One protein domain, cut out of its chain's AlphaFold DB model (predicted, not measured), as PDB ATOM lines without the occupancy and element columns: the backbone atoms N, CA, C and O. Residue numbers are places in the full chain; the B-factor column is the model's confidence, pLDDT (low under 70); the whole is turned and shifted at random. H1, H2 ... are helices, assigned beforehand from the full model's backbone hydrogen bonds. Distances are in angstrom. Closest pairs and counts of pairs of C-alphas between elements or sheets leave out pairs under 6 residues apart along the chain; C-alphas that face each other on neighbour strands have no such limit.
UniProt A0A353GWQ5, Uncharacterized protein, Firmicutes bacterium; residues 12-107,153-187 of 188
ATOM      1  N   ALA A  12     -25.414 -56.466  39.279       93.06
ATOM      2  CA  ALA A  12     -24.674 -55.213  39.445       93.06
ATOM      3  C   ALA A  12     -24.915 -54.565  40.824       93.06
ATOM      4  O   ALA A  12     -24.006 -53.987  41.409       93.06
ATOM      5  N   ARG A  13     -26.128 -54.696  41.383       92.94
ATOM      6  CA  ARG A  13     -26.442 -54.170  42.722       92.94
ATOM      7  C   ARG A  13     -25.716 -54.940  43.821       92.94
ATOM      8  O   ARG A  13     -25.171 -54.323  44.728       92.94
ATOM      9  N   VAL A  14     -25.706 -56.271  43.748       92.00
ATOM     10  CA  VAL A  14     -24.961 -57.096  44.713       92.00
ATOM     11  C   VAL A  14     -23.466 -56.801  44.601       92.00
ATOM     12  O   VAL A  14     -22.796 -56.677  45.625       92.00
ATOM     13  N   PHE A  15     -22.961 -56.594  43.380       94.56
ATOM     14  CA  PHE A  15     -21.566 -56.227  43.176       94.56
ATOM     15  C   PHE A  15     -21.235 -54.866  43.804       94.56
ATOM     16  O   PHE A  15     -20.297 -54.785  44.592       94.56
ATOM     17  N   LEU A  16     -22.052 -53.832  43.564       95.38
ATOM     18  CA  LEU A  16     -21.905 -52.518  44.204       95.38
ATOM     19  C   LEU A  16     -21.877 -52.620  45.735       95.38
ATOM     20  O   LEU A  16     -20.993 -52.047  46.362       95.38
ATOM     21  N   ASN A  17     -22.804 -53.375  46.333       94.12
ATOM     22  CA  ASN A  17     -22.852 -53.561  47.786       94.12
ATOM     23  C   ASN A  17     -21.563 -54.211  48.314       94.12
ATOM     24  O   ASN A  17     -21.071 -53.837  49.377       94.12
ATOM     25  N   SER A  18     -20.999 -55.173  47.576       94.56
ATOM     26  CA  SER A  18     -19.717 -55.781  47.944       94.56
ATOM     27  C   SER A  18     -18.573 -54.760  47.900       94.56
ATOM     28  O   SER A  18     -17.756 -54.726  48.815       94.56
ATOM     29  N   LEU A  19     -18.552 -53.874  46.898       96.19
ATOM     30  CA  LEU A  19     -17.542 -52.818  46.772       96.19
ATOM     31  C   LEU A  19     -17.681 -51.776  47.884       96.19
ATOM     32  O   LEU A  19     -16.677 -51.341  48.431       96.19
ATOM     33  N   GLU A  20     -18.906 -51.414  48.266       96.56
ATOM     34  CA  GLU A  20     -19.168 -50.524  49.401       96.56
ATOM     35  C   GLU A  20     -18.658 -51.113  50.723       96.56
ATOM     36  O   GLU A  20     -18.030 -50.409  51.515       96.56
ATOM     37  N   ILE A  21     -18.879 -52.410  50.961       94.88
ATOM     38  CA  ILE A  21     -18.342 -53.099  52.144       94.88
ATOM     39  C   ILE A  21     -16.812 -53.063  52.135       94.88
ATOM     40  O   ILE A  21     -16.211 -52.725  53.155       94.88
ATOM     41  N   GLU A  22     -16.184 -53.382  51.003       95.88
ATOM     42  CA  GLU A  22     -14.723 -53.403  50.898       95.88
ATOM     43  C   GLU A  22     -14.103 -52.005  50.997       95.88
ATOM     44  O   GLU A  22     -13.094 -51.853  51.673       95.88
ATOM     45  N   ILE A  23     -14.728 -50.962  50.443       97.12
ATOM     46  CA  ILE A  23     -14.282 -49.570  50.624       97.12
ATOM     47  C   ILE A  23     -14.356 -49.162  52.097       97.12
ATOM     48  O   ILE A  23     -13.413 -48.566  52.619       97.12
ATOM     49  N   ASN A  24     -15.448 -49.498  52.788       96.44
ATOM     50  CA  ASN A  24     -15.600 -49.175  54.206       96.44
ATOM     51  C   ASN A  24     -14.571 -49.904  55.077       96.44
ATOM     52  O   ASN A  24     -14.007 -49.292  55.981       96.44
ATOM     53  N   ARG A  25     -14.294 -51.183  54.794       95.19
ATOM     54  CA  ARG A  25     -13.219 -51.939  55.457       95.19
ATOM     55  C   ARG A  25     -11.865 -51.300  55.193       95.19
ATOM     56  O   ARG A  25     -11.217 -50.854  56.130       95.19
ATOM     57  N   TYR A  26     -11.528 -51.123  53.920       95.69
ATOM     58  CA  TYR A  26     -10.272 -50.526  53.490       95.69
ATOM     59  C   TYR A  26     -10.026 -49.153  54.119       95.69
ATOM     60  O   TYR A  26      -8.894 -48.808  54.440       95.69
ATOM     61  N   LYS A  27     -11.072 -48.347  54.330       95.75
ATOM     62  CA  LYS A  27     -10.984 -47.048  55.010       95.75
ATOM     63  C   LYS A  27     -10.629 -47.175  56.491       95.75
ATOM     64  O   LYS A  27      -9.817 -46.385  56.973       95.75
ATOM     65  N   LEU A  28     -11.233 -48.136  57.187       94.94
ATOM     66  CA  LEU A  28     -11.052 -48.365  58.621       94.94
ATOM     67  C   LEU A  28      -9.747 -49.093  58.951       94.94
ATOM     68  O   LEU A  28      -9.204 -48.871  60.032       94.94
ATOM     69  N   ASP A  29      -9.245 -49.917  58.033       92.88
ATOM     70  CA  ASP A  29      -8.018 -50.683  58.237       92.88
ATOM     71  C   ASP A  29      -6.822 -49.743  58.424       92.88
ATOM     72  O   ASP A  29      -6.629 -48.785  57.666       92.88
ATOM     73  N   LYS A  30      -6.008 -49.993  59.450       90.19
ATOM     74  CA  LYS A  30      -4.816 -49.183  59.729       90.19
ATOM     75  C   LYS A  30      -3.742 -49.388  58.661       90.19
ATOM     76  O   LYS A  30      -3.094 -48.429  58.243       90.19
ATOM     77  N   GLU A  31      -3.603 -50.632  58.215       92.19
ATOM     78  CA  GLU A  31      -2.700 -51.075  57.158       92.19
ATOM     79  C   GLU A  31      -3.495 -51.323  55.873       92.19
ATOM     80  O   GLU A  31      -4.522 -52.001  55.870       92.19
ATOM     81  N   LYS A  32      -3.049 -50.746  54.758       92.69
ATOM     82  CA  LYS A  32      -3.773 -50.781  53.488       92.69
ATOM     83  C   LYS A  32      -3.336 -51.975  52.655       92.69
ATOM     84  O   LYS A  32      -2.205 -52.044  52.180       92.69
ATOM     85  N   SER A  33      -4.272 -52.888  52.413       91.75
ATOM     86  CA  SER A  33      -4.040 -54.054  51.564       91.75
ATOM     87  C   SER A  33      -4.076 -53.692  50.076       91.75
ATOM     88  O   SER A  33      -5.116 -53.298  49.543       91.75
ATOM     89  N   ALA A  34      -2.966 -53.922  49.370       91.12
ATOM     90  CA  ALA A  34      -2.902 -53.767  47.916       91.12
ATOM     91  C   ALA A  34      -3.897 -54.686  47.180       91.12
ATOM     92  O   ALA A  34      -4.482 -54.289  46.174       91.12
ATOM     93  N   GLY A  35      -4.128 -55.901  47.693       92.06
ATOM     94  CA  GLY A  35      -5.081 -56.849  47.108       92.06
ATOM     95  C   GLY A  35      -6.528 -56.363  47.211       92.06
ATOM     96  O   GLY A  35      -7.280 -56.435  46.238       92.06
ATOM     97  N   GLN A  36      -6.901 -55.805  48.364       94.56
ATOM     98  CA  GLN A  36      -8.215 -55.192  48.554       94.56
ATOM     99  C   GLN A  36      -8.381 -53.946  47.675       94.56
ATOM    100  O   GLN A  36      -9.404 -53.797  47.009       94.56
ATOM    101  N   LEU A  37      -7.354 -53.091  47.598       95.56
ATOM    102  CA  LEU A  37      -7.368 -51.917  46.727       95.56
ATOM    103  C   LEU A  37      -7.539 -52.305  45.250       95.56
ATOM    104  O   LEU A  37      -8.358 -51.711  44.546       95.56
ATOM    105  N   LEU A  38      -6.815 -53.329  44.788       94.81
ATOM    106  CA  LEU A  38      -6.932 -53.848  43.426       94.81
ATOM    107  C   LEU A  38      -8.352 -54.348  43.142       94.81
ATOM    108  O   LEU A  38      -8.914 -54.005  42.101       94.81
ATOM    109  N   TYR A  39      -8.952 -55.106  44.066       95.00
ATOM    110  CA  TYR A  39     -10.342 -55.554  43.945       95.00
ATOM    111  C   TYR A  39     -11.306 -54.374  43.778       95.00
ATOM    112  O   TYR A  39     -12.145 -54.394  42.875       95.00
ATOM    113  N   ILE A  40     -11.160 -53.323  44.590       97.31
ATOM    114  CA  ILE A  40     -12.032 -52.145  44.536       97.31
ATOM    115  C   ILE A  40     -11.853 -51.378  43.215       97.31
ATOM    116  O   ILE A  40     -12.849 -51.062  42.563       97.31
ATOM    117  N   ILE A  41     -10.612 -51.097  42.795       96.62
ATOM    118  CA  ILE A  41     -10.310 -50.379  41.540       96.62
ATOM    119  C   ILE A  41     -10.885 -51.138  40.341       96.62
ATOM    120  O   ILE A  41     -11.603 -50.565  39.518       96.62
ATOM    121  N   MET A  42     -10.608 -52.441  40.264       95.25
ATOM    122  CA  MET A  42     -11.124 -53.304  39.204       95.25
ATOM    123  C   MET A  42     -12.651 -53.335  39.234       95.25
ATOM    124  O   MET A  42     -13.295 -53.152  38.201       95.25
ATOM    125  N   GLY A  43     -13.240 -53.523  40.411       95.94
ATOM    126  CA  GLY A  43     -14.681 -53.644  40.554       95.94
ATOM    127  C   GLY A  43     -15.435 -52.373  40.187       95.94
ATOM    128  O   GLY A  43     -16.375 -52.443  39.400       95.94
ATOM    129  N   LEU A  44     -15.000 -51.202  40.659       97.12
ATOM    130  CA  LEU A  44     -15.631 -49.928  40.294       97.12
ATOM    131  C   LEU A  44     -15.503 -49.622  38.796       97.12
ATOM    132  O   LEU A  44     -16.459 -49.123  38.193       97.12
ATOM    133  N   ASN A  45     -14.360 -49.947  38.184       95.94
ATOM    134  CA  ASN A  45     -14.168 -49.786  36.744       95.94
ATOM    135  C   ASN A  45     -15.097 -50.707  35.936       95.94
ATOM    136  O   ASN A  45     -15.735 -50.267  34.981       95.94
ATOM    137  N   HIS A  46     -15.180 -51.986  36.313       93.94
ATOM    138  CA  HIS A  46     -15.926 -53.006  35.570       93.94
ATOM    139  C   HIS A  46     -17.415 -53.071  35.908       93.94
ATOM    140  O   HIS A  46     -18.182 -53.647  35.140       93.94
ATOM    141  N   LEU A  47     -17.871 -52.431  36.987       95.19
ATOM    142  CA  LEU A  47     -19.294 -52.368  37.324       95.19
ATOM    143  C   LEU A  47     -20.141 -51.786  36.177       95.19
ATOM    144  O   LEU A  47     -21.277 -52.213  35.970       95.19
ATOM    145  N   ARG A  48     -19.578 -50.881  35.367       92.06
ATOM    146  CA  ARG A  48     -20.235 -50.359  34.158       92.06
ATOM    147  C   ARG A  48     -20.577 -51.446  33.135       92.06
ATOM    148  O   ARG A  48     -21.556 -51.305  32.410       92.06
ATOM    149  N   GLU A  49     -19.801 -52.525  33.062       89.50
ATOM    150  CA  GLU A  49     -20.009 -53.626  32.108       89.50
ATOM    151  C   GLU A  49     -21.194 -54.489  32.521       89.50
ATOM    152  O   GLU A  49     -21.919 -54.973  31.667       89.50
ATOM    153  N   TRP A  50     -21.463 -54.581  33.825       90.62
ATOM    154  CA  TRP A  50     -22.649 -55.247  34.369       90.62
ATOM    155  C   TRP A  50     -23.924 -54.407  34.208       90.62
ATOM    156  O   TRP A  50     -25.035 -54.894  34.396       90.62
ATOM    157  N   ILE A  51     -23.766 -53.114  33.924       89.25
ATOM    158  CA  ILE A  51     -24.858 -52.158  33.723       89.25
ATOM    159  C   ILE A  51     -25.167 -51.989  32.229       89.25
ATOM    160  O   ILE A  51     -26.329 -51.921  31.825       89.25
ATOM    161  N   SER A  52     -24.120 -51.905  31.415       87.44
ATOM    162  CA  SER A  52     -24.155 -51.655  29.974       87.44
ATOM    163  C   SER A  52     -23.244 -52.651  29.259       87.44
ATOM    164  O   SER A  52     -22.139 -52.325  28.828       87.44
ATOM    165  N   GLU A  53     -23.714 -53.893  29.178       85.25
ATOM    166  CA  GLU A  53     -22.987 -54.989  28.538       85.25
ATOM    167  C   GLU A  53     -22.639 -54.654  27.081       85.25
ATOM    168  O   GLU A  53     -23.488 -54.200  26.309       85.25
ATOM    169  N   GLY A  54     -21.373 -54.865  26.712       82.25
ATOM    170  CA  GLY A  54     -20.878 -54.685  25.343       82.25
ATOM    171  C   GLY A  54     -20.747 -53.235  24.864       82.25
ATOM    172  O   GLY A  54     -20.340 -53.020  23.728       82.25
ATOM    173  N   TYR A  55     -21.062 -52.232  25.690       87.12
ATOM    174  CA  TYR A  55     -20.950 -50.828  25.289       87.12
ATOM    175  C   TYR A  55     -19.580 -50.231  25.635       87.12
ATOM    176  O   TYR A  55     -19.019 -50.454  26.710       87.12
ATOM    177  N   THR A  56     -19.039 -49.425  24.731       85.44
ATOM    178  CA  THR A  56     -17.780 -48.679  24.859       85.44
ATOM    179  C   THR A  56     -18.061 -47.185  24.740       85.44
ATOM    180  O   THR A  56     -19.051 -46.775  24.138       85.44
ATOM    181  N   HIS A  57     -17.198 -46.357  25.337       84.12
ATOM    182  CA  HIS A  57     -17.425 -44.918  25.355       84.12
ATOM    183  C   HIS A  57     -17.352 -44.357  23.931       84.12
ATOM    184  O   HIS A  57     -16.361 -44.580  23.225       84.12
ATOM    185  N   TYR A  58     -18.378 -43.607  23.529       85.69
ATOM    186  CA  TYR A  58     -18.486 -43.073  22.181       85.69
ATOM    187  C   TYR A  58     -17.495 -41.935  21.928       85.69
ATOM    188  O   TYR A  58     -17.657 -40.795  22.367       85.69
ATOM    189  N   ASN A  59     -16.504 -42.205  21.089       83.00
ATOM    190  CA  ASN A  59     -15.566 -41.206  20.612       83.00
ATOM    191  C   ASN A  59     -15.962 -40.708  19.217       83.00
ATOM    192  O   ASN A  59     -15.635 -41.329  18.204       83.00
ATOM    193  N   ARG A  60     -16.579 -39.522  19.145       78.50
ATOM    194  CA  ARG A  60     -16.975 -38.879  17.872       78.50
ATOM    195  C   ARG A  60     -15.844 -38.774  16.844       78.50
ATOM    196  O   ARG A  60     -16.114 -38.801  15.649       78.50
ATOM    197  N   LYS A  61     -14.584 -38.662  17.282       79.31
ATOM    198  CA  LYS A  61     -13.426 -38.529  16.379       79.31
ATOM    199  C   LYS A  61     -13.085 -39.827  15.645       79.31
ATOM    200  O   LYS A  61     -12.391 -39.769  14.639       79.31
ATOM    201  N   LYS A  62     -13.545 -40.980  16.141       77.12
ATOM    202  CA  LYS A  62     -13.282 -42.296  15.539       77.12
ATOM    203  C   LYS A  62     -14.302 -42.698  14.459       77.12
ATOM    204  O   LYS A  62     -14.127 -43.743  13.848       77.12
ATOM    205  N   GLY A  63     -15.328 -41.877  14.196       77.06
ATOM    206  CA  GLY A  63     -16.423 -42.224  13.278       77.06
ATOM    207  C   GLY A  63     -17.344 -43.313  13.843       77.06
ATOM    208  O   GLY A  63     -17.046 -43.888  14.880       77.06
ATOM    209  N   ILE A  64     -18.491 -43.580  13.212       81.75
ATOM    210  CA  ILE A  64     -19.442 -44.578  13.732       81.75
ATOM    211  C   ILE A  64     -19.001 -45.984  13.307       81.75
ATOM    212  O   ILE A  64     -18.902 -46.258  12.112       81.75
ATOM    213  N   THR A  65     -18.769 -46.869  14.275       76.62
ATOM    214  CA  THR A  65     -18.498 -48.304  14.068       76.62
ATOM    215  C   THR A  65     -19.359 -49.142  15.014       76.62
ATOM    216  O   THR A  65     -20.033 -48.594  15.888       76.62
ATOM    217  N   GLU A  66     -19.339 -50.469  14.857       73.81
ATOM    218  CA  GLU A  66     -20.012 -51.394  15.783       73.81
ATOM    219  C   GLU A  66     -19.558 -51.163  17.239       73.81
ATOM    220  O   GLU A  66     -20.394 -50.992  18.125       73.81
ATOM    221  N   ASP A  67     -18.248 -50.981  17.439       74.00
ATOM    222  CA  ASP A  67     -17.617 -50.696  18.737       74.00
ATOM    223  C   ASP A  67     -17.526 -49.198  19.084       74.00
ATOM    224  O   ASP A  67     -16.828 -48.815  20.028       74.00
ATOM    225  N   ASN A  68     -18.137 -48.311  18.296       83.12
ATOM    226  CA  ASN A  68     -18.079 -46.870  18.527       83.12
ATOM    227  C   ASN A  68     -19.327 -46.180  17.979       83.12
ATOM    228  O   ASN A  68     -19.313 -45.563  16.913       83.12
ATOM    229  N   ARG A  69     -20.415 -46.258  18.742       88.31
ATOM    230  CA  ARG A  69     -21.706 -45.664  18.388       88.31
ATOM    231  C   ARG A  69     -22.261 -44.783  19.509       88.31
ATOM    232  O   ARG A  69     -21.946 -45.014  20.678       88.31
ATOM    233  N   PRO A  70     -23.136 -43.815  19.184       86.69
ATOM    234  CA  PRO A  70     -23.889 -43.084  20.195       86.69
ATOM    235  C   PRO A  70     -24.665 -44.028  21.134       86.69
ATOM    236  O   PRO A  70     -25.073 -45.119  20.707       86.69
ATOM    237  N   PRO A  71     -24.896 -43.617  22.393       87.75
ATOM    238  CA  PRO A  71     -25.683 -44.400  23.335       87.75
ATOM    239  C   PRO A  71     -27.128 -44.536  22.839       87.75
ATOM    240  O   PRO A  71     -27.770 -43.569  22.435       87.75
ATOM    241  N   GLN A  72     -27.641 -45.757  22.896       86.94
ATOM    242  CA  GLN A  72     -28.976 -46.175  22.477       86.94
ATOM    243  C   GLN A  72     -29.811 -46.700  23.648       86.94
ATOM    244  O   GLN A  72     -30.955 -47.089  23.440       86.94
ATOM    245  N   LYS A  73     -29.279 -46.744  24.872       86.94
ATOM    246  CA  LYS A  73     -30.014 -47.153  26.080       86.94
ATOM    247  C   LYS A  73     -29.668 -46.228  27.242       86.94
ATOM    248  O   LYS A  73     -28.608 -45.606  27.250       86.94
ATOM    249  N   SER A  74     -30.529 -46.179  28.257       86.38
ATOM    250  CA  SER A  74     -30.272 -45.401  29.478       86.38
ATOM    251  C   SER A  74     -28.988 -45.835  30.196       86.38
ATOM    252  O   SER A  74     -28.271 -44.982  30.708       86.38
ATOM    253  N   SER A  75     -28.656 -47.130  30.182       89.31
ATOM    254  CA  SER A  75     -27.404 -47.663  30.737       89.31
ATOM    255  C   SER A  75     -26.160 -47.191  29.992       89.31
ATOM    256  O   SER A  75     -25.160 -46.842  30.610       89.31
ATOM    257  N   GLU A  76     -26.232 -47.122  28.668       91.12
ATOM    258  CA  GLU A  76     -25.146 -46.623  27.825       91.12
ATOM    259  C   GLU A  76     -24.968 -45.114  28.010       91.12
ATOM    260  O   GLU A  76     -23.851 -44.625  28.138       91.12
ATOM    261  N   TYR A  77     -26.076 -44.375  28.120       89.06
ATOM    262  CA  TYR A  77     -26.041 -42.950  28.437       89.06
ATOM    263  C   TYR A  77     -25.452 -42.690  29.827       89.06
ATOM    264  O   TYR A  77     -24.645 -41.782  29.994       89.06
ATOM    265  N   PHE A  78     -25.792 -43.509  30.825       90.88
ATOM    266  CA  PHE A  78     -25.142 -43.454  32.133       90.88
ATOM    267  C   PHE A  78     -23.627 -43.666  32.018       90.88
ATOM    268  O   PHE A  78     -22.870 -42.913  32.632       90.88
ATOM    269  N   TYR A  79     -23.183 -44.631  31.200       91.50
ATOM    270  CA  TYR A  79     -21.756 -44.847  30.985       91.50
ATOM    271  C   TYR A  79     -21.065 -43.619  30.373       91.50
ATOM    272  O   TYR A  79     -20.006 -43.214  30.845       91.50
ATOM    273  N   GLU A  80     -21.691 -42.961  29.397       90.94
ATOM    274  CA  GLU A  80     -21.175 -41.705  28.840       90.94
ATOM    275  C   GLU A  80     -21.018 -40.617  29.911       90.94
ATOM    276  O   GLU A  80     -20.031 -39.878  29.909       90.94
ATOM    277  N   ILE A  81     -21.957 -40.503  30.854       91.25
ATOM    278  CA  ILE A  81     -21.862 -39.475  31.897       91.25
ATOM    279  C   ILE A  81     -20.782 -39.830  32.926       91.25
ATOM    280  O   ILE A  81     -19.964 -38.968  33.258       91.25
ATOM    281  N   ILE A  82     -20.741 -41.075  33.420       93.88
ATOM    282  CA  ILE A  82     -19.725 -41.478  34.404       93.88
ATOM    283  C   ILE A  82     -18.318 -41.448  33.796       93.88
ATOM    284  O   ILE A  82     -17.383 -41.046  34.478       93.88
ATOM    285  N   TRP A  83     -18.162 -41.752  32.502       92.50
ATOM    286  CA  TRP A  83     -16.886 -41.622  31.791       92.50
ATOM    287  C   TRP A  83     -16.336 -40.191  31.821       92.50
ATOM    288  O   TRP A  83     -15.127 -39.981  31.838       92.50
ATOM    289  N   ASN A  84     -17.210 -39.187  31.864       90.94
ATOM    290  CA  ASN A  84     -16.790 -37.793  31.958       90.94
ATOM    291  C   ASN A  84     -16.400 -37.368  33.386       90.94
ATOM    292  O   ASN A  84     -15.818 -36.295  33.556       90.94
ATOM    293  N   GLN A  85     -16.645 -38.199  34.406       94.56
ATOM    294  CA  GLN A  85     -16.143 -37.960  35.760       94.56
ATOM    295  C   GLN A  85     -14.631 -38.201  35.800       94.56
ATOM    296  O   GLN A  85     -14.136 -39.252  35.393       94.56
ATOM    297  N   GLU A  86     -13.876 -37.226  36.303       95.50
ATOM    298  CA  GLU A  86     -12.419 -37.337  36.427       95.50
ATOM    299  C   GLU A  86     -12.006 -38.525  37.300       95.50
ATOM    300  O   GLU A  86     -11.184 -39.333  36.876       95.50
ATOM    301  N   SER A  87     -12.652 -38.702  38.453       96.69
ATOM    302  CA  SER A  87     -12.377 -39.791  39.396       96.69
ATOM    303  C   SER A  87     -12.597 -41.169  38.768       96.69
ATOM    304  O   SER A  87     -11.811 -42.085  38.991       96.69
ATOM    305  N   PHE A  88     -13.606 -41.312  37.901       96.62
ATOM    306  CA  PHE A  88     -13.819 -42.551  37.152       96.62
ATOM    307  C   PHE A  88     -12.705 -42.799  36.131       96.62
ATOM    308  O   PHE A  88     -12.204 -43.918  36.032       96.62
ATOM    309  N   ARG A  89     -12.264 -41.766  35.401       94.50
ATOM    310  CA  ARG A  89     -11.147 -41.901  34.451       94.50
ATOM    311  C   ARG A  89      -9.820 -42.199  35.147       94.50
ATOM    312  O   ARG A  89      -9.040 -42.981  34.614       94.50
ATOM    313  N   ILE A  90      -9.589 -41.654  36.343       95.50
ATOM    314  CA  ILE A  90      -8.446 -42.025  37.188       95.50
ATOM    315  C   ILE A  90      -8.506 -43.517  37.538       95.50
ATOM    316  O   ILE A  90      -7.533 -44.232  37.312       95.50
ATOM    317  N   ILE A  91      -9.651 -44.014  38.022       95.94
ATOM    318  CA  ILE A  91      -9.836 -45.446  38.307       95.94
ATOM    319  C   ILE A  91      -9.607 -46.296  37.049       95.94
ATOM    320  O   ILE A  91      -8.964 -47.341  37.131       95.94
ATOM    321  N   ASN A  92     -10.085 -45.849  35.884       93.69
ATOM    322  CA  ASN A  92      -9.863 -46.542  34.616       93.69
ATOM    323  C   ASN A  92      -8.373 -46.623  34.250       93.69
ATOM    324  O   ASN A  92      -7.899 -47.703  33.900       93.69
ATOM    325  N   GLU A  93      -7.621 -45.526  34.374       91.56
ATOM    326  CA  GLU A  93      -6.171 -45.523  34.135       91.56
ATOM    327  C   GLU A  93      -5.430 -46.446  35.115       91.56
ATOM    328  O   GLU A  93      -4.600 -47.244  34.680       91.56
ATOM    329  N   LEU A  94      -5.771 -46.414  36.410       91.44
ATOM    330  CA  LEU A  94      -5.186 -47.312  37.419       91.44
ATOM    331  C   LEU A  94      -5.480 -48.790  37.113       91.44
ATOM    332  O   LEU A  94      -4.595 -49.637  37.217       91.44
ATOM    333  N   CYS A  95      -6.712 -49.091  36.699       90.81
ATOM    334  CA  CYS A  95      -7.152 -50.423  36.286       90.81
ATOM    335  C   CYS A  95      -6.421 -50.911  35.023       90.81
ATOM    336  O   CYS A  95      -6.055 -52.080  34.924       90.81
ATOM    337  N   ASN A  96      -6.187 -50.036  34.044       86.62
ATOM    338  CA  ASN A  96      -5.440 -50.401  32.840       86.62
ATOM    339  C   ASN A  96      -3.952 -50.614  33.149       86.62
ATOM    340  O   ASN A  96      -3.352 -51.553  32.627       86.62
ATOM    341  N   PHE A  97      -3.367 -49.797  34.030       82.25
ATOM    342  CA  PHE A  97      -1.975 -49.942  34.452       82.25
ATOM    343  C   PHE A  97      -1.719 -51.283  35.148       82.25
ATOM    344  O   PHE A  97      -0.771 -51.981  34.788       82.25
ATOM    345  N   SER A  98      -2.592 -51.685  36.079       76.50
ATOM    346  CA  SER A  98      -2.458 -52.971  36.778       76.50
ATOM    347  C   SER A  98      -2.586 -54.190  35.855       76.50
ATOM    348  O   SER A  98      -2.125 -55.270  36.215       76.50
ATOM    349  N   LYS A  99      -3.181 -54.032  34.665       68.81
ATOM    350  CA  LYS A  99      -3.323 -55.095  33.656       68.81
ATOM    351  C   LYS A  99      -2.189 -55.142  32.641       68.81
ATOM    352  O   LYS A  99      -1.774 -56.231  32.259       68.81
ATOM    353  N   HIS A 100      -1.757 -53.984  32.143       67.62
ATOM    354  CA  HIS A 100      -0.894 -53.912  30.963       67.62
ATOM    355  C   HIS A 100       0.566 -53.570  31.278       67.62
ATOM    356  O   HIS A 100       1.388 -53.658  30.372       67.62
ATOM    357  N   HIS A 101       0.904 -53.194  32.523       61.56
ATOM    358  CA  HIS A 101       2.244 -52.702  32.887       61.56
ATOM    359  C   HIS A 101       2.773 -51.634  31.902       61.56
ATOM    360  O   HIS A 101       3.973 -51.497  31.685       61.56
ATOM    361  N   GLU A 102       1.874 -50.876  31.266       57.78
ATOM    362  CA  GLU A 102       2.254 -49.854  30.300       57.78
ATOM    363  C   GLU A 102       2.756 -48.619  31.050       57.78
ATOM    364  O   GLU A 102       1.983 -47.851  31.621       57.78
ATOM    365  N   GLU A 103       4.064 -48.380  30.999       54.41
ATOM    366  CA  GLU A 103       4.709 -47.171  31.535       54.41
ATOM    367  C   GLU A 103       4.355 -45.891  30.740       54.41
ATOM    368  O   GLU A 103       4.814 -44.798  31.059       54.41
ATOM    369  N   GLY A 104       3.539 -45.996  29.683       49.25
ATOM    370  CA  GLY A 104       3.626 -45.071  28.553       49.25
ATOM    371  C   GLY A 104       2.608 -43.935  28.441       49.25
ATOM    372  O   GLY A 104       2.877 -43.005  27.684       49.25
ATOM    373  N   LYS A 105       1.434 -43.962  29.092       53.16
ATOM    374  CA  LYS A 105       0.375 -42.956  28.814       53.16
ATOM    375  C   LYS A 105      -0.481 -42.600  30.028       53.16
ATOM    376  O   LYS A 105      -1.693 -42.784  30.042       53.16
ATOM    377  N   LYS A 106       0.173 -42.038  31.038       60.72
ATOM    378  CA  LYS A 106      -0.460 -41.371  32.177       60.72
ATOM    379  C   LYS A 106      -0.987 -39.997  31.749       60.72
ATOM    380  O   LYS A 106      -0.241 -39.019  31.770       60.72
ATOM    381  N   PHE A 107      -2.240 -39.908  31.303       69.69
ATOM    382  CA  PHE A 107      -2.827 -38.605  30.966       69.69
ATOM    383  C   PHE A 107      -3.371 -37.911  32.215       69.69
ATOM    384  O   PHE A 107      -3.182 -36.700  32.374       69.69
ATOM    385  N   GLU A 153     -16.004 -41.049  45.597       97.75
ATOM    386  CA  GLU A 153     -16.670 -40.204  44.596       97.75
ATOM    387  C   GLU A 153     -17.361 -41.051  43.522       97.75
ATOM    388  O   GLU A 153     -18.536 -40.834  43.214       97.75
ATOM    389  N   VAL A 154     -16.665 -42.065  43.003       97.94
ATOM    390  CA  VAL A 154     -17.215 -42.970  41.987       97.94
ATOM    391  C   VAL A 154     -18.304 -43.870  42.571       97.94
ATOM    392  O   VAL A 154     -19.356 -44.034  41.949       97.94
ATOM    393  N   LEU A 155     -18.109 -44.405  43.781       97.88
ATOM    394  CA  LEU A 155     -19.125 -45.197  44.481       97.88
ATOM    395  C   LEU A 155     -20.421 -44.393  44.676       97.88
ATOM    396  O   LEU A 155     -21.500 -44.854  44.290       97.88
ATOM    397  N   LYS A 156     -20.314 -43.175  45.221       96.75
ATOM    398  CA  LYS A 156     -21.450 -42.265  45.440       96.75
ATOM    399  C   LYS A 156     -22.149 -41.938  44.125       96.75
ATOM    400  O   LYS A 156     -23.378 -41.865  44.092       96.75
ATOM    401  N   TYR A 157     -21.393 -41.782  43.039       95.56
ATOM    402  CA  TYR A 157     -21.958 -41.543  41.716       95.56
ATOM    403  C   TYR A 157     -22.817 -42.721  41.234       95.56
ATOM    404  O   TYR A 157     -23.967 -42.512  40.845       95.56
ATOM    405  N   TYR A 158     -22.325 -43.963  41.330       95.88
ATOM    406  CA  TYR A 158     -23.127 -45.153  41.016       95.88
ATOM    407  C   TYR A 158     -24.387 -45.239  41.885       95.88
ATOM    408  O   TYR A 158     -25.488 -45.434  41.359       95.88
ATOM    409  N   GLN A 159     -24.239 -45.082  43.205       94.56
ATOM    410  CA  GLN A 159     -25.350 -45.144  44.159       94.56
ATOM    411  C   GLN A 159     -26.437 -44.122  43.819       94.56
ATOM    412  O   GLN A 159     -27.614 -44.474  43.743       94.56
ATOM    413  N   LYS A 160     -26.037 -42.871  43.579       92.38
ATOM    414  CA  LYS A 160     -26.956 -41.766  43.328       92.38
ATOM    415  C   LYS A 160     -27.571 -41.832  41.937       92.38
ATOM    416  O   LYS A 160     -28.784 -41.731  41.822       92.38
ATOM    417  N   GLU A 161     -26.776 -41.959  40.883       90.12
ATOM    418  CA  GLU A 161     -27.261 -41.713  39.521       90.12
ATOM    419  C   GLU A 161     -27.807 -42.974  38.838       90.12
ATOM    420  O   GLU A 161     -28.731 -42.866  38.033       90.12
ATOM    421  N   TRP A 162     -27.305 -44.166  39.181       90.75
ATOM    422  CA  TRP A 162     -27.776 -45.421  38.577       90.75
ATOM    423  C   TRP A 162     -28.674 -46.243  39.502       90.75
ATOM    424  O   TRP A 162     -29.730 -46.730  39.093       90.75
ATOM    425  N   PHE A 163     -28.257 -46.417  40.757       90.06
ATOM    426  CA  PHE A 163     -28.924 -47.327  41.687       90.06
ATOM    427  C   PHE A 163     -29.993 -46.660  42.567       90.06
ATOM    428  O   PHE A 163     -30.706 -47.379  43.273       90.06
ATOM    429  N   ALA A 164     -30.175 -45.339  42.499       86.06
ATOM    430  CA  ALA A 164     -31.342 -44.677  43.071       86.06
ATOM    431  C   ALA A 164     -32.530 -44.780  42.098       86.06
ATOM    432  O   ALA A 164     -32.448 -44.348  40.946       86.06
ATOM    433  N   ASN A 165     -33.655 -45.334  42.564       68.31
ATOM    434  CA  ASN A 165     -34.837 -45.623  41.735       68.31
ATOM    435  C   ASN A 165     -35.382 -44.393  40.980       68.31
ATOM    436  O   ASN A 165     -35.835 -44.502  39.838       68.31
ATOM    437  N   GLU A 166     -35.308 -43.216  41.595       60.50
ATOM    438  CA  GLU A 166     -35.787 -41.957  41.016       60.50
ATOM    439  C   GLU A 166     -34.926 -41.492  39.830       60.50
ATOM    440  O   GLU A 166     -35.448 -40.998  38.828       60.50
ATOM    441  N   ASN A 167     -33.611 -41.722  39.886       62.47
ATOM    442  CA  ASN A 167     -32.684 -41.264  38.852       62.47
ATOM    443  C   ASN A 167     -32.654 -42.176  37.631       62.47
ATOM    444  O   ASN A 167     -32.548 -41.672  36.511       62.47
ATOM    445  N   LYS A 168     -32.871 -43.483  37.804       64.38
ATOM    446  CA  LYS A 168     -33.042 -44.396  36.667       64.38
ATOM    447  C   LYS A 168     -34.214 -43.967  35.776       64.38
ATOM    448  O   LYS A 168     -34.058 -43.832  34.564       64.38
ATOM    449  N   SER A 169     -35.344 -43.626  36.396       71.25
ATOM    450  CA  SER A 169     -36.537 -43.128  35.700       71.25
ATOM    451  C   SER A 169     -36.288 -41.777  35.014       71.25
ATOM    452  O   SER A 169     -36.800 -41.513  33.926       71.25
ATOM    453  N   ARG A 170     -35.484 -40.899  35.631       74.62
ATOM    454  CA  ARG A 170     -35.065 -39.617  35.040       74.62
ATOM    455  C   ARG A 170     -34.189 -39.817  33.802       74.62
ATOM    456  O   ARG A 170     -34.434 -39.171  32.787       74.62
ATOM    457  N   LEU A 171     -33.195 -40.702  33.868       73.94
ATOM    458  CA  LEU A 171     -32.309 -41.006  32.739       73.94
ATOM    459  C   LEU A 171     -33.079 -41.623  31.568       73.94
ATOM    460  O   LEU A 171     -32.830 -41.270  30.418       73.94
ATOM    461  N   GLU A 172     -34.057 -42.483  31.851       75.69
ATOM    462  CA  GLU A 172     -34.965 -43.030  30.837       75.69
ATOM    463  C   GLU A 172     -35.788 -41.929  30.150       75.69
ATOM    464  O   GLU A 172     -35.899 -41.931  28.924       75.69
ATOM    465  N   LYS A 173     -36.297 -40.945  30.903       76.81
ATOM    466  CA  LYS A 173     -37.006 -39.782  30.335       76.81
ATOM    467  C   LYS A 173     -36.097 -38.909  29.470       76.81
ATOM    468  O   LYS A 173     -36.465 -38.603  28.340       76.81
ATOM    469  N   ILE A 174     -34.901 -38.564  29.958       76.31
ATOM    470  CA  ILE A 174     -33.914 -37.768  29.202       76.31
ATOM    471  C   ILE A 174     -33.564 -38.467  27.884       76.31
ATOM    472  O   ILE A 174     -33.570 -37.842  26.825       76.31
ATOM    473  N   TYR A 175     -33.314 -39.776  27.928       73.88
ATOM    474  CA  TYR A 175     -33.051 -40.572  26.732       73.88
ATOM    475  C   TYR A 175     -34.223 -40.522  25.733       73.88
ATOM    476  O   TYR A 175     -34.016 -40.285  24.540       73.88
ATOM    477  N   GLN A 176     -35.465 -40.679  26.207       78.62
ATOM    478  CA  GLN A 176     -36.655 -40.578  25.355       78.62
ATOM    479  C   GLN A 176     -36.804 -39.190  24.711       78.62
ATOM    480  O   GLN A 176     -37.206 -39.095  23.550       78.62
ATOM    481  N   GLU A 177     -36.480 -38.113  25.428       80.75
ATOM    482  CA  GLU A 177     -36.532 -36.741  24.909       80.75
ATOM    483  C   GLU A 177     -35.465 -36.473  23.843       80.75
ATOM    484  O   GLU A 177     -35.786 -35.934  22.779       80.75
ATOM    485  N   ILE A 178     -34.219 -36.899  24.080       76.56
ATOM    486  CA  ILE A 178     -33.119 -36.759  23.112       76.56
ATOM    487  C   ILE A 178     -33.469 -37.472  21.801       76.56
ATOM    488  O   ILE A 178     -33.337 -36.885  20.724       76.56
ATOM    489  N   ASN A 179     -33.980 -38.702  21.878       70.06
ATOM    490  CA  ASN A 179     -34.363 -39.460  20.688       70.06
ATOM    491  C   ASN A 179     -35.536 -38.835  19.932       70.06
ATOM    492  O   ASN A 179     -35.515 -38.793  18.703       70.06
ATOM    493  N   LYS A 180     -36.539 -38.296  20.639       70.88
ATOM    494  CA  LYS A 180     -37.641 -37.556  20.001       70.88
ATOM    495  C   LYS A 180     -37.124 -36.350  19.215       70.88
ATOM    496  O   LYS A 180     -37.553 -36.130  18.086       70.88
ATOM    497  N   GLN A 181     -36.184 -35.589  19.775       67.75
ATOM    498  CA  GLN A 181     -35.614 -34.418  19.101       67.75
ATOM    499  C   GLN A 181     -34.740 -34.784  17.893       67.75
ATOM    500  O   GLN A 181     -34.732 -34.050  16.903       67.75
ATOM    501  N   GLN A 182     -34.021 -35.908  17.943       60.00
ATOM    502  CA  GLN A 182     -33.244 -36.401  16.802       60.00
ATOM    503  C   GLN A 182     -34.145 -36.904  15.664       60.00
ATOM    504  O   GLN A 182     -33.873 -36.585  14.510       60.00
ATOM    505  N   PHE A 183     -35.254 -37.583  15.982       54.31
ATOM    506  CA  PHE A 183     -36.234 -38.057  14.996       54.31
ATOM    507  C   PHE A 183     -36.932 -36.907  14.247       54.31
ATOM    508  O   PHE A 183     -37.181 -36.988  13.046       54.31
ATOM    509  N   ILE A 184     -37.202 -35.794  14.941       54.56
ATOM    510  CA  ILE A 184     -37.772 -34.584  14.325       54.56
ATOM    511  C   ILE A 184     -36.767 -33.934  13.361       54.56
ATOM    512  O   ILE A 184     -37.159 -33.486  12.290       54.56
ATOM    513  N   LYS A 185     -35.470 -33.912  13.694       53.50
ATOM    514  CA  LYS A 185     -34.430 -33.299  12.847       53.50
ATOM    515  C   LYS A 185     -34.039 -34.124  11.617       53.50
ATOM    516  O   LYS A 185     -33.470 -33.552  10.699       53.50
ATOM    517  N   SER A 186     -34.317 -35.426  11.588       51.66
ATOM    518  CA  SER A 186     -34.055 -36.296  10.430       51.66
ATOM    519  C   SER A 186     -35.237 -36.422   9.461       51.66
ATOM    520  O   SER A 186     -35.130 -37.145   8.476       51.66
ATOM    521  N   SER A 187     -36.370 -35.776   9.763       49.72
ATOM    522  CA  SER A 187     -37.624 -35.874   8.996       49.72
ATOM    523  C   SER A 187     -37.932 -34.623   8.153       49.72
ATOM    524  O   SER A 187     -39.050 -34.495   7.654       49.72
TER     525      SER A 187
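This is residues 12 to 107 and 153 to 187 of the 188 residues of an uncharacterized protein of Firmicutes bacterium (UniProt A0A353GWQ5). H1, H2, H3 and H5 make a loose up-and-down bundle, alternating in direction; H4 crosses H2, and H6 is a long arm. The printed part has 131 residues with six named helices, H1 to H6: all helix. Only just compact, close to loose, it spans 61 by 38 by 21 A, with radius of gyration of the C-alphas 16.9 A.

H1, residues 12 to 28, begins at C-alpha 12 (-24.674, -55.213, 39.445). H2 is residues 34 to 51, H3 74 to 83, H4 86 to 100 and H5 153 to 162. H6, 165 to 185, ends at C-alpha 185 (-34.430, -33.299, 12.847).

H1 and H2 form a hairpin, closest C-alphas 12 and 50, 5.5 A. H2 touches H4 with residues 38 to 45 alone, closest C-alphas 42 and 95, 5.7 A. Every O i to N i+4 pair is within hydrogen-bond range in H1, H3, H4 and H5.

A cut of 19.5 A omits residues 108 to 152; the H2 to H3 link is long; 20 residues are under pLDDT 70.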